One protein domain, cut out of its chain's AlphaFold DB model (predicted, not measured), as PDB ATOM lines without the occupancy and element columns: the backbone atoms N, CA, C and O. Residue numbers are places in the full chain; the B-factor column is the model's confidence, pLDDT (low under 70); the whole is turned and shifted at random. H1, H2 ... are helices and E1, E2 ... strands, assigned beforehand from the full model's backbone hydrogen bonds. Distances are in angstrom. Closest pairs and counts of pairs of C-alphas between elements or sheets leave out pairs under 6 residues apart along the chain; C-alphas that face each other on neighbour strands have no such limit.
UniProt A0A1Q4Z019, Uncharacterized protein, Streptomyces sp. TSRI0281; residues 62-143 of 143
ATOM      1  N   GLU A  62     -61.531   9.269  22.018       91.38
ATOM      2  CA  GLU A  62     -60.887   9.788  23.222       91.38
ATOM      3  C   GLU A  62     -59.548  10.472  22.881       91.38
ATOM      4  O   GLU A  62     -58.870  10.093  21.923       91.38
ATOM      5  N   PRO A  63     -59.116  11.480  23.664       90.44
ATOM      6  CA  PRO A  63     -57.861  12.203  23.420       90.44
ATOM      7  C   PRO A  63     -56.608  11.387  23.790       90.44
ATOM      8  O   PRO A  63     -55.480  11.873  23.688       90.44
ATOM      9  N   TRP A  64     -56.802  10.156  24.253       94.38
ATOM     10  CA  TRP A  64     -55.775   9.201  24.635       94.38
ATOM     11  C   TRP A  64     -55.972   7.906  23.854       94.38
ATOM     12  O   TRP A  64     -57.084   7.569  23.460       94.38
ATOM     13  N   SER A  65     -54.885   7.160  23.672       94.44
ATOM     14  CA  SER A  65     -54.910   5.869  22.987       94.44
ATOM     15  C   SER A  65     -54.550   4.736  23.931       94.44
ATOM     16  O   SER A  65     -53.631   4.864  24.744       94.44
ATOM     17  N   MET A  66     -55.248   3.608  23.818       94.44
ATOM     18  CA  MET A  66     -54.958   2.405  24.588       94.44
ATOM     19  C   MET A  66     -54.285   1.333  23.738       94.44
ATOM     20  O   MET A  66     -54.715   1.015  22.631       94.44
ATOM     21  N   TYR A  67     -53.264   0.705  24.308       94.19
ATOM     22  CA  TYR A  67     -52.516  -0.389  23.705       94.19
ATOM     23  C   TYR A  67     -52.430  -1.546  24.684       94.19
ATOM     24  O   TYR A  67     -52.348  -1.340  25.896       94.19
ATOM     25  N   TRP A  68     -52.396  -2.768  24.165       92.50
ATOM     26  CA  TRP A  68     -52.083  -3.941  24.967       92.50
ATOM     27  C   TRP A  68     -51.026  -4.820  24.325       92.50
ATOM     28  O   TRP A  68     -50.878  -4.882  23.099       92.50
ATOM     29  N   ARG A  69     -50.307  -5.522  25.195       91.88
ATOM     30  CA  ARG A  69     -49.324  -6.532  24.838       91.88
ATOM     31  C   ARG A  69     -49.217  -7.575  25.940       91.88
ATOM     32  O   ARG A  69     -49.466  -7.291  27.109       91.88
ATOM     33  N   GLU A  70     -48.816  -8.778  25.563       90.50
ATOM     34  CA  GLU A  70     -48.489  -9.846  26.500       90.50
ATOM     35  C   GLU A  70     -47.019 -10.241  26.348       90.50
ATOM     36  O   GLU A  70     -46.504 -10.388  25.235       90.50
ATOM     37  N   TRP A  71     -46.332 -10.404  27.477       88.12
ATOM     38  CA  TRP A  71     -44.944 -10.847  27.516       88.12
ATOM     39  C   TRP A  71     -44.749 -12.014  28.465       88.12
ATOM     40  O   TRP A  71     -45.428 -12.151  29.476       88.12
ATOM     41  N   LYS A  72     -43.732 -12.829  28.182       85.12
ATOM     42  CA  LYS A  72     -43.252 -13.828  29.131       85.12
ATOM     43  C   LYS A  72     -42.323 -13.165  30.147       85.12
ATOM     44  O   LYS A  72     -41.344 -12.524  29.762       85.12
ATOM     45  N   THR A  73     -42.592 -13.366  31.435       83.19
ATOM     46  CA  THR A  73     -41.687 -12.922  32.507       83.19
ATOM     47  C   THR A  73     -40.298 -13.559  32.361       83.19
ATOM     48  O   THR A  73     -40.175 -14.738  32.014       83.19
ATOM     49  N   GLY A  74     -39.237 -12.771  32.575       82.38
ATOM     50  CA  GLY A  74     -37.844 -13.198  32.388       82.38
ATOM     51  C   GLY A  74     -37.377 -13.293  30.931       82.38
ATOM     52  O   GLY A  74     -36.288 -13.807  30.679       82.38
ATOM     53  N   SER A  75     -38.189 -12.866  29.958       87.12
ATOM     54  CA  SER A  75     -37.744 -12.746  28.565       87.12
ATOM     55  C   SER A  75     -36.946 -11.458  28.352       87.12
ATOM     56  O   SER A  75     -37.250 -10.440  28.961       87.12
ATOM     57  N   GLU A  76     -35.957 -11.482  27.457       89.06
ATOM     58  CA  GLU A  76     -35.116 -10.312  27.156       89.06
ATOM     59  C   GLU A  76     -35.919  -9.044  26.785       89.06
ATOM     60  O   GLU A  76     -35.617  -7.991  27.346       89.06
ATOM     61  N   PRO A  77     -36.988  -9.102  25.955       87.06
ATOM     62  CA  PRO A  77     -37.810  -7.921  25.678       87.06
ATOM     63  C   PRO A  77     -38.504  -7.362  26.925       87.06
ATOM     64  O   PRO A  77     -38.597  -6.150  27.094       87.06
ATOM     65  N   PHE A  78     -38.971  -8.243  27.814       88.38
ATOM     66  CA  PHE A  78     -39.613  -7.832  29.057       88.38
ATOM     67  C   PHE A  78     -38.612  -7.208  30.035       88.38
ATOM     68  O   PHE A  78     -38.902  -6.169  30.621       88.38
ATOM     69  N   GLU A  79     -37.423  -7.794  30.179       89.75
ATOM     70  CA  GLU A  79     -36.362  -7.229  31.022       89.75
ATOM     71  C   GLU A  79     -35.889  -5.867  30.491       89.75
ATOM     72  O   GLU A  79     -35.706  -4.929  31.268       89.75
ATOM     73  N   GLY A  80     -35.773  -5.716  29.165       89.56
ATOM     74  CA  GLY A  80     -35.484  -4.430  28.526       89.56
ATOM     75  C   GLY A  80     -36.549  -3.375  28.834       89.56
ATOM     76  O   GLY A  80     -36.218  -2.250  29.205       89.56
ATOM     77  N   PHE A  81     -37.824  -3.758  28.773       91.94
ATOM     78  CA  PHE A  81     -38.935  -2.884  29.144       91.94
ATOM     79  C   PHE A  81     -38.935  -2.499  30.627       91.94
ATOM     80  O   PHE A  81     -39.228  -1.353  30.953       91.94
ATOM     81  N   LEU A  82     -38.606  -3.417  31.540       90.56
ATOM     82  CA  LEU A  82     -38.516  -3.089  32.966       90.56
ATOM     83  C   LEU A  82     -37.386  -2.097  33.264       90.56
ATOM     84  O   LEU A  82     -37.510  -1.297  34.191       90.56
ATOM     85  N   HIS A  83     -36.297  -2.157  32.498       92.94
ATOM     86  CA  HIS A  83     -35.162  -1.256  32.655       92.94
ATOM     87  C   HIS A  83     -35.443   0.142  32.088       92.94
ATOM     88  O   HIS A  83     -35.097   1.141  32.717       92.94
ATOM     89  N   ASP A  84     -36.037   0.220  30.897       94.19
ATOM     90  CA  ASP A  84     -36.297   1.482  30.199       94.19
ATOM     91  C   ASP A  84     -37.637   1.428  29.440       94.19
ATOM     92  O   ASP A  84     -37.674   1.230  28.219       94.19
ATOM     93  N   PRO A  85     -38.769   1.570  30.155       93.69
ATOM     94  CA  PRO A  85     -40.083   1.411  29.548       93.69
ATOM     95  C   PRO A  85     -40.381   2.524  28.544       93.69
ATOM     96  O   PRO A  85     -41.026   2.259  27.536       93.69
ATOM     97  N   VAL A  86     -39.904   3.753  28.777       94.44
ATOM     98  CA  VAL A  86     -40.153   4.875  27.857       94.44
ATOM     99  C   VAL A  86     -39.472   4.649  26.516       94.44
ATOM    100  O   VAL A  86     -40.098   4.859  25.482       94.44
ATOM    101  N   ARG A  87     -38.233   4.144  26.512       94.00
ATOM    102  CA  ARG A  87     -37.529   3.822  25.271       94.00
ATOM    103  C   ARG A  87     -38.228   2.717  24.496       94.00
ATOM    104  O   ARG A  87     -38.442   2.878  23.303       94.00
ATOM    105  N   VAL A  88     -38.624   1.634  25.167       93.38
ATOM    106  CA  VAL A  88     -39.346   0.536  24.504       93.38
ATOM    107  C   VAL A  88     -40.680   1.019  23.934       93.38
ATOM    108  O   VAL A  88     -41.009   0.687  22.801       93.38
ATOM    109  N   LEU A  89     -41.431   1.841  24.675       93.56
ATOM    110  CA  LEU A  89     -42.672   2.427  24.166       93.56
ATOM    111  C   LEU A  89     -42.412   3.355  22.974       93.56
ATOM    112  O   LEU A  89     -43.130   3.249  21.993       93.56
ATOM    113  N   ALA A  90     -41.398   4.219  23.019       93.69
ATOM    114  CA  ALA A  90     -41.068   5.123  21.913       93.69
ATOM    115  C   ALA A  90     -40.573   4.382  20.657       93.69
ATOM    116  O   ALA A  90     -40.821   4.821  19.535       93.69
ATOM    117  N   ASP A  91     -39.888   3.251  20.837       92.94
ATOM    118  CA  ASP A  91     -39.406   2.417  19.734       92.94
ATOM    119  C   ASP A  91     -40.555   1.621  19.069       92.94
ATOM    120  O   ASP A  91     -40.473   1.295  17.884       92.94
ATOM    121  N   GLU A  92     -41.625   1.302  19.810       92.81
ATOM    122  CA  GLU A  92     -42.687   0.382  19.366       92.81
ATOM    123  C   GLU A  92     -44.076   1.022  19.175       92.81
ATOM    124  O   GLU A  92     -44.915   0.450  18.478       92.81
ATOM    125  N   ILE A  93     -44.339   2.182  19.778       93.19
ATOM    126  CA  ILE A  93     -45.588   2.948  19.677       93.19
ATOM    127  C   ILE A  93     -45.241   4.333  19.138       93.19
ATOM    128  O   ILE A  93     -44.612   5.149  19.809       93.19
ATOM    129  N   ARG A  94     -45.694   4.610  17.913       91.50
ATOM    130  CA  ARG A  94     -45.348   5.825  17.160       91.50
ATOM    131  C   ARG A  94     -45.728   7.119  17.885       91.50
ATOM    132  O   ARG A  94     -45.116   8.154  17.639       91.50
ATOM    133  N   GLU A  95     -46.763   7.076  18.713       92.06
ATOM    134  CA  GLU A  95     -47.270   8.224  19.456       92.06
ATOM    135  C   GLU A  95     -46.418   8.596  20.678       92.06
ATOM    136  O   GLU A  95     -46.655   9.657  21.243       92.06
ATOM    137  N   VAL A  96     -45.452   7.769  21.093       94.88
ATOM    138  CA  VAL A  96     -44.623   8.004  22.288       94.88
ATOM    139  C   VAL A  96     -43.240   8.530  21.898       94.88
ATOM    140  O   VAL A  96     -42.605   8.017  20.981       94.88
ATOM    141  N   GLU A  97     -42.733   9.527  22.628       95.06
ATOM    142  CA  GLU A  97     -41.369  10.050  22.459       95.06
ATOM    143  C   GLU A  97     -40.490   9.697  23.672       95.06
ATOM    144  O   GLU A  97     -40.980   9.481  24.782       95.06
ATOM    145  N   GLN A  98     -39.167   9.658  23.478       94.06
ATOM    146  CA  GLN A  98     -38.214   9.217  24.510       94.06
ATOM    147  C   GLN A  98     -38.122  10.143  25.737       94.06
ATOM    148  O   GLN A  98     -37.606   9.725  26.771       94.06
ATOM    149  N   ASP A  99     -38.587  11.390  25.646       95.25
ATOM    150  CA  ASP A  99     -38.559  12.358  26.749       95.25
ATOM    151  C   ASP A  99     -39.885  12.438  27.528       95.25
ATOM    152  O   ASP A  99     -40.069  13.321  28.370       95.25
ATOM    153  N   TRP A 100     -40.812  11.513  27.269       96.94
ATOM    154  CA  TRP A 100     -42.096  11.446  27.958       96.94
ATOM    155  C   TRP A 100     -41.981  10.852  29.360       96.94
ATOM    156  O   TRP A 100     -41.084  10.076  29.689       96.94
ATOM    157  N   SER A 101     -42.954  11.191  30.205       96.00
ATOM    158  CA  SER A 101     -43.073  10.584  31.532       96.00
ATOM    159  C   SER A 101     -43.812   9.245  31.470       96.00
ATOM    160  O   SER A 101     -44.827   9.115  30.789       96.00
ATOM    161  N   VAL A 102     -43.336   8.247  32.216       95.62
ATOM    162  CA  VAL A 102     -43.994   6.938  32.330       95.62
ATOM    163  C   VAL A 102     -44.384   6.690  33.781       95.62
ATOM    164  O   VAL A 102     -43.549   6.765  34.679       95.62
ATOM    165  N   THR A 103     -45.659   6.387  34.014       94.56
ATOM    166  CA  THR A 103     -46.174   5.988  35.332       94.56
ATOM    167  C   THR A 103     -46.655   4.551  35.261       94.56
ATOM    168  O   THR A 103     -47.550   4.252  34.480       94.56
ATOM    169  N   SER A 104     -46.096   3.660  36.076       91.38
ATOM    170  CA  SER A 104     -46.464   2.243  36.079       91.38
ATOM    171  C   SER A 104     -47.188   1.830  37.357       91.38
ATOM    172  O   SER A 104     -46.871   2.264  38.463       91.38
ATOM    173  N   THR A 105     -48.187   0.968  37.197       90.31
ATOM    174  CA  THR A 105     -48.925   0.317  38.277       90.31
ATOM    175  C   THR A 105     -48.879  -1.187  38.063       90.31
ATOM    176  O   THR A 105     -49.206  -1.682  36.987       90.31
ATOM    177  N   VAL A 106     -48.503  -1.935  39.100       86.50
ATOM    178  CA  VAL A 106     -48.511  -3.401  39.065       86.50
ATOM    179  C   VAL A 106     -49.764  -3.911  39.764       86.50
ATOM    180  O   VAL A 106     -49.939  -3.739  40.971       86.50
ATOM    181  N   ALA A 107     -50.631  -4.567  39.003       83.81
ATOM    182  CA  ALA A 107     -51.780  -5.288  39.517       83.81
ATOM    183  C   ALA A 107     -51.399  -6.744  39.822       83.81
ATOM    184  O   ALA A 107     -50.546  -7.343  39.165       83.81
ATOM    185  N   ASN A 108     -52.059  -7.321  40.828       80.75
ATOM    186  CA  ASN A 108     -51.823  -8.699  41.266       80.75
ATOM    187  C   ASN A 108     -50.366  -8.961  41.716       80.75
ATOM    188  O   ASN A 108     -49.797 -10.021  41.464       80.75
ATOM    189  N   HIS A 109     -49.734  -7.977  42.370       75.25
ATOM    190  CA  HIS A 109     -48.327  -8.042  42.785       75.25
ATOM    191  C   HIS A 109     -48.015  -9.241  43.693       75.25
ATOM    192  O   HIS A 109     -46.890  -9.741  43.645       75.25
ATOM    193  N   GLN A 110     -49.011  -9.707  44.455       74.25
ATOM    194  CA  GLN A 110     -48.954 -10.865  45.345       74.25
ATOM    195  C   GLN A 110     -48.707 -12.193  44.619       74.25
ATOM    196  O   GLN A 110     -48.218 -13.139  45.234       74.25
ATOM    197  N   VAL A 111     -49.009 -12.279  43.320       70.56
ATOM    198  CA  VAL A 111     -48.650 -13.441  42.507       70.56
ATOM    199  C   VAL A 111     -47.161 -13.357  42.175       70.56
ATOM    200  O   VAL A 111     -46.670 -12.361  41.627       70.56
ATOM    201  N   GLY A 112     -46.413 -14.394  42.556       64.38
ATOM    202  CA  GLY A 112     -44.987 -14.495  42.250       64.38
ATOM    203  C   GLY A 112     -44.731 -14.380  40.744       64.38
ATOM    204  O   GLY A 112     -45.568 -14.758  39.931       64.38
ATOM    205  N   LEU A 113     -43.560 -13.875  40.348       59.72
ATOM    206  CA  LEU A 113     -43.155 -13.747  38.935       59.72
ATOM    207  C   LEU A 113     -42.797 -15.101  38.285       59.72
ATOM    208  O   LEU A 113     -41.957 -15.164  37.392       59.72
ATOM    209  N   GLY A 114     -43.355 -16.208  38.776       58.97
ATOM    210  CA  GLY A 114     -42.965 -17.556  38.383       58.97
ATOM    211  C   GLY A 114     -43.373 -17.872  36.950       58.97
ATOM    212  O   GLY A 114     -44.403 -18.490  36.756       58.97
ATOM    213  N   ARG A 115     -42.573 -17.457  35.957       62.88
ATOM    214  CA  ARG A 115     -42.679 -17.776  34.514       62.88
ATOM    215  C   ARG A 115     -44.059 -17.578  33.865       62.88
ATOM    216  O   ARG A 115     -44.224 -17.969  32.710       62.88
ATOM    217  N   SER A 116     -45.012 -16.963  34.554       71.88
ATOM    218  CA  SER A 116     -46.323 -16.636  34.011       71.88
ATOM    219  C   SER A 116     -46.200 -15.513  32.985       71.88
ATOM    220  O   SER A 116     -45.312 -14.655  33.113       71.88
ATOM    221  N   PRO A 117     -47.071 -15.487  31.969       80.19
ATOM    222  CA  PRO A 117     -47.218 -14.303  31.151       80.19
ATOM    223  C   PRO A 117     -47.652 -13.103  32.001       80.19
ATOM    224  O   PRO A 117     -48.261 -13.242  33.070       80.19
ATOM    225  N   ILE A 118     -47.309 -11.914  31.523       85.19
ATOM    226  CA  ILE A 118     -47.738 -10.634  32.065       85.19
ATOM    227  C   ILE A 118     -48.457  -9.868  30.962       85.19
ATOM    228  O   ILE A 118     -47.919  -9.673  29.870       85.19
ATOM    229  N   CYS A 119     -49.683  -9.454  31.254       90.38
ATOM    230  CA  CYS A 119     -50.439  -8.571  30.386       90.38
ATOM    231  C   CYS A 119     -50.066  -7.132  30.734       90.38
ATOM    232  O   CYS A 119     -50.026  -6.762  31.910       90.38
ATOM    233  N   ILE A 120     -49.772  -6.324  29.724       92.31
ATOM    234  CA  ILE A 120     -49.452  -4.914  29.887       92.31
ATOM    235  C   ILE A 120     -50.430  -4.101  29.067       92.31
ATOM    236  O   ILE A 120     -50.617  -4.344  27.877       92.31
ATOM    237  N   VAL A 121     -51.030  -3.118  29.723       93.69
ATOM    238  CA  VAL A 121     -51.881  -2.115  29.097       93.69
ATOM    239  C   VAL A 121     -51.181  -0.771  29.208       93.69
ATOM    240  O   VAL A 121     -50.759  -0.391  30.301       93.69
ATOM    241  N   ALA A 122     -51.057  -0.064  28.092       95.44
ATOM    242  CA  ALA A 122     -50.535   1.292  28.035       95.44
ATOM    243  C   ALA A 122     -51.650   2.254  27.619       95.44
ATOM    244  O   ALA A 122     -52.286   2.044  26.591       95.44
ATOM    245  N   MET A 123     -51.877   3.308  28.400       96.12
ATOM    246  CA  MET A 123     -52.672   4.468  27.997       96.12
ATOM    247  C   MET A 123     -51.716   5.615  27.687       96.12
ATOM    248  O   MET A 123     -50.995   6.088  28.567       96.12
ATOM    249  N   VAL A 124     -51.701   6.034  26.431       96.62
ATOM    250  CA  VAL A 124     -50.838   7.086  25.897       96.62
ATOM    251  C   VAL A 124     -51.648   8.374  25.843       96.62
ATOM    252  O   VAL A 124     -52.692   8.411  25.197       96.62
ATOM    253  N   VAL A 125     -51.175   9.419  26.525       96.50
ATOM    254  CA  VAL A 125     -51.845  10.725  26.631       96.50
ATOM    255  C   VAL A 125     -50.921  11.804  26.051       96.50
ATOM    256  O   VAL A 125     -50.096  12.362  26.785       96.50
ATOM    257  N   PRO A 126     -51.008  12.097  24.737       95.06
ATOM    258  CA  PRO A 126     -50.083  13.016  24.074       95.06
ATOM    259  C   PRO A 126     -50.087  14.434  24.640       95.06
ATOM    260  O   PRO A 126     -49.024  15.031  24.796       95.06
ATOM    261  N   GLU A 127     -51.257  14.950  25.020       94.56
ATOM    262  CA  GLU A 127     -51.390  16.291  25.607       94.56
ATOM    263  C   GLU A 127     -50.604  16.446  26.920       94.56
ATOM    264  O   GLU A 127     -50.090  17.524  27.218       94.56
ATOM    265  N   GLU A 128     -50.452  15.359  27.684       95.88
ATOM    266  CA  GLU A 128     -49.685  15.327  28.934       95.88
ATOM    267  C   GLU A 128     -48.218  14.913  28.738       95.88
ATOM    268  O   GLU A 128     -47.445  14.947  29.699       95.88
ATOM    269  N   ARG A 129     -47.830  14.491  27.523       96.69
ATOM    270  CA  ARG A 129     -46.534  13.846  27.236       96.69
ATOM    271  C   ARG A 129     -46.253  12.712  28.228       96.69
ATOM    272  O   ARG A 129     -45.210  12.656  28.897       96.69
ATOM    273  N   ARG A 130     -47.255  11.844  28.401       97.62
ATOM    274  CA  ARG A 130     -47.257  10.807  29.434       97.62
ATOM    275  C   ARG A 130     -47.859   9.495  28.949       97.62
ATOM    276  O   ARG A 130     -48.862   9.482  28.242       97.62
ATOM    277  N   ALA A 131     -47.271   8.392  29.401       96.88
ATOM    278  CA  ALA A 131     -47.845   7.058  29.290       96.88
ATOM    279  C   ALA A 131     -48.126   6.468  30.682       96.88
ATOM    280  O   ALA A 131     -47.274   6.489  31.576       96.88
ATOM    281  N   TYR A 132     -49.324   5.919  30.857       96.25
ATOM    282  CA  TYR A 132     -49.729   5.177  32.046       96.25
ATOM    283  C   TYR A 132     -49.717   3.684  31.730       96.25
ATOM    284  O   TYR A 132     -50.332   3.246  30.762       96.25
ATOM    285  N   LEU A 133     -49.008   2.904  32.537       94.69
ATOM    286  CA  LEU A 133     -48.829   1.471  32.350       94.69
ATOM    287  C   LEU A 133     -49.515   0.692  33.464       94.69
ATOM    288  O   LEU A 133     -49.282   0.954  34.645       94.69
ATOM    289  N   TRP A 134     -50.268  -0.337  33.094       93.31
ATOM    290  CA  TRP A 134     -50.773  -1.348  34.017       93.31
ATOM    291  C   TRP A 134     -50.192  -2.700  33.660       93.31
ATOM    292  O   TRP A 134     -50.424  -3.217  32.572       93.31
ATOM    293  N   LEU A 135     -49.442  -3.274  34.595       91.06
ATOM    294  CA  LEU A 135     -48.842  -4.593  34.468       91.06
ATOM    295  C   LEU A 135     -49.668  -5.569  35.304       91.06
ATOM    296  O   LEU A 135     -49.660  -5.493  36.533       91.06
ATOM    297  N   TYR A 136     -50.384  -6.478  34.653       87.56
ATOM    298  CA  TYR A 136     -51.211  -7.491  35.294       87.56
ATOM    299  C   TYR A 136     -50.550  -8.866  35.217       87.56
ATOM    300  O   TYR A 136     -50.303  -9.400  34.133       87.56
ATOM    301  N   LYS A 137     -50.290  -9.465  36.382       82.12
ATOM    302  CA  LYS A 137     -49.800 -10.844  36.473       82.12
ATOM    303  C   LYS A 137     -50.969 -11.819  36.399       82.12
ATOM    304  O   LYS A 137     -51.899 -11.718  37.203       82.12
ATOM    305  N   HIS A 138     -50.899 -12.794  35.497       76.38
ATOM    306  CA  HIS A 138     -51.860 -13.895  35.481       76.38
ATOM    307  C   HIS A 138     -51.707 -14.736  36.753       76.38
ATOM    308  O   HIS A 138     -50.584 -15.043  37.162       76.38
ATOM    309  N   ALA A 139     -52.828 -15.084  37.393       69.06
ATOM    310  CA  ALA A 139     -52.808 -16.082  38.456       69.06
ATOM    311  C   ALA A 139     -52.284 -17.408  37.876       69.06
ATOM    312  O   ALA A 139     -52.582 -17.702  36.715       69.06
ATOM    313  N   PRO A 140     -51.484 -18.182  38.628       65.50
ATOM    314  CA  PRO A 140     -51.128 -19.523  38.193       65.50
ATOM    315  C   PRO A 140     -52.421 -20.319  37.985       65.50
ATOM    316  O   PRO A 140     -53.312 -20.268  38.831       65.50
ATOM    317  N   GLU A 141     -52.544 -21.009  36.851       62.25
ATOM    318  CA  GLU A 141     -53.592 -22.014  36.697       62.25
ATOM    319  C   GLU A 141     -53.284 -23.118  37.711       62.25
ATOM    320  O   GLU A 141     -52.175 -23.664  37.705       62.25
ATOM    321  N   ASP A 142     -54.213 -23.367  38.639       56.34
ATOM    322  CA  ASP A 142     -54.074 -24.412  39.652       56.34
ATOM    323  C   ASP A 142     -53.673 -25.724  38.954       56.34
ATOM    324  O   ASP A 142     -54.412 -26.244  38.116       56.34
ATOM    325  N   SER A 143     -52.455 -26.193  39.244       47.16
ATOM    326  CA  SER A 143     -51.869 -27.424  38.696       47.16
ATOM    327  C   SER A 143     -52.277 -28.643  39.510       47.16
ATOM    328  O   SER A 143     -52.283 -28.529  40.757       47.16
TER     329      SER A 143
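This is residues 62 to 143 of the 143 residues of an uncharacterized protein of Streptomyces sp. TSRI0281 (UniProt A0A1Q4Z019). One twisted sheet of four strands forms a wall, with two short helices, H1 and H2, over one side of it and the other side bare. Residues 138 to 143 run on past the end of E4 as a tail. The printed part has 82 residues, in the order E1, H1, H2, E2, E3, E4; the sheet runs E1, E3, E4, E2 and is mixed. The class is mixed, helices and strands; the whole is compact, with a radius of gyration of the C-alphas of 13.3 A, and elongated, spanning 45 by 26 by 16 A.

E1, residues 65 to 72, begins with C-alpha 65 at (-54.910, 5.869, 22.987) and is 23.7 A long. H1, residues 76 to 83, and H2, residues 85 to 92, follow, each 10.6 A. E2 holds residues 101 to 107, 19.8 A, and E3 residues 117 to 125, 25.9 A. E4, residues 130 to 137, is 22.9 A and ends at (-49.800, -10.844, 36.473).

E1 and E3 are antiparallel, with N 67 and O 122 2.8 A apart. E3 and E4, a hairpin, have N 123 and O 132 at 2.8 A. E4 and E2 are parallel, with N 105 and O 133 at 2.8 A. E1, H1, H2 and E2 make a split strand-helix-strand unit, two same-way strands with E3 and E4 between them; its crossover is right-handed. H1 only grazes the sheet with residues 77 to 79, H2 with residues 85 to 89; the closest C-alphas of H2 and E2, Val 86 and Val 102, are 6.2 A apart. H1 and H2 only just touch, with 3 pairs of C-alphas within 8 A, only at the corner, closest at Phe 81 and Val 88, 5.8 A. In H1 and H2 every O i to N i+4 pair is within hydrogen-bond range.

The C-alphas farthest apart, Glu 127 and Ser 143, are 45.6 A apart. The printed part has no cut and no long link. Residues 112 to 115 and 139 to 143 have pLDDT under 70.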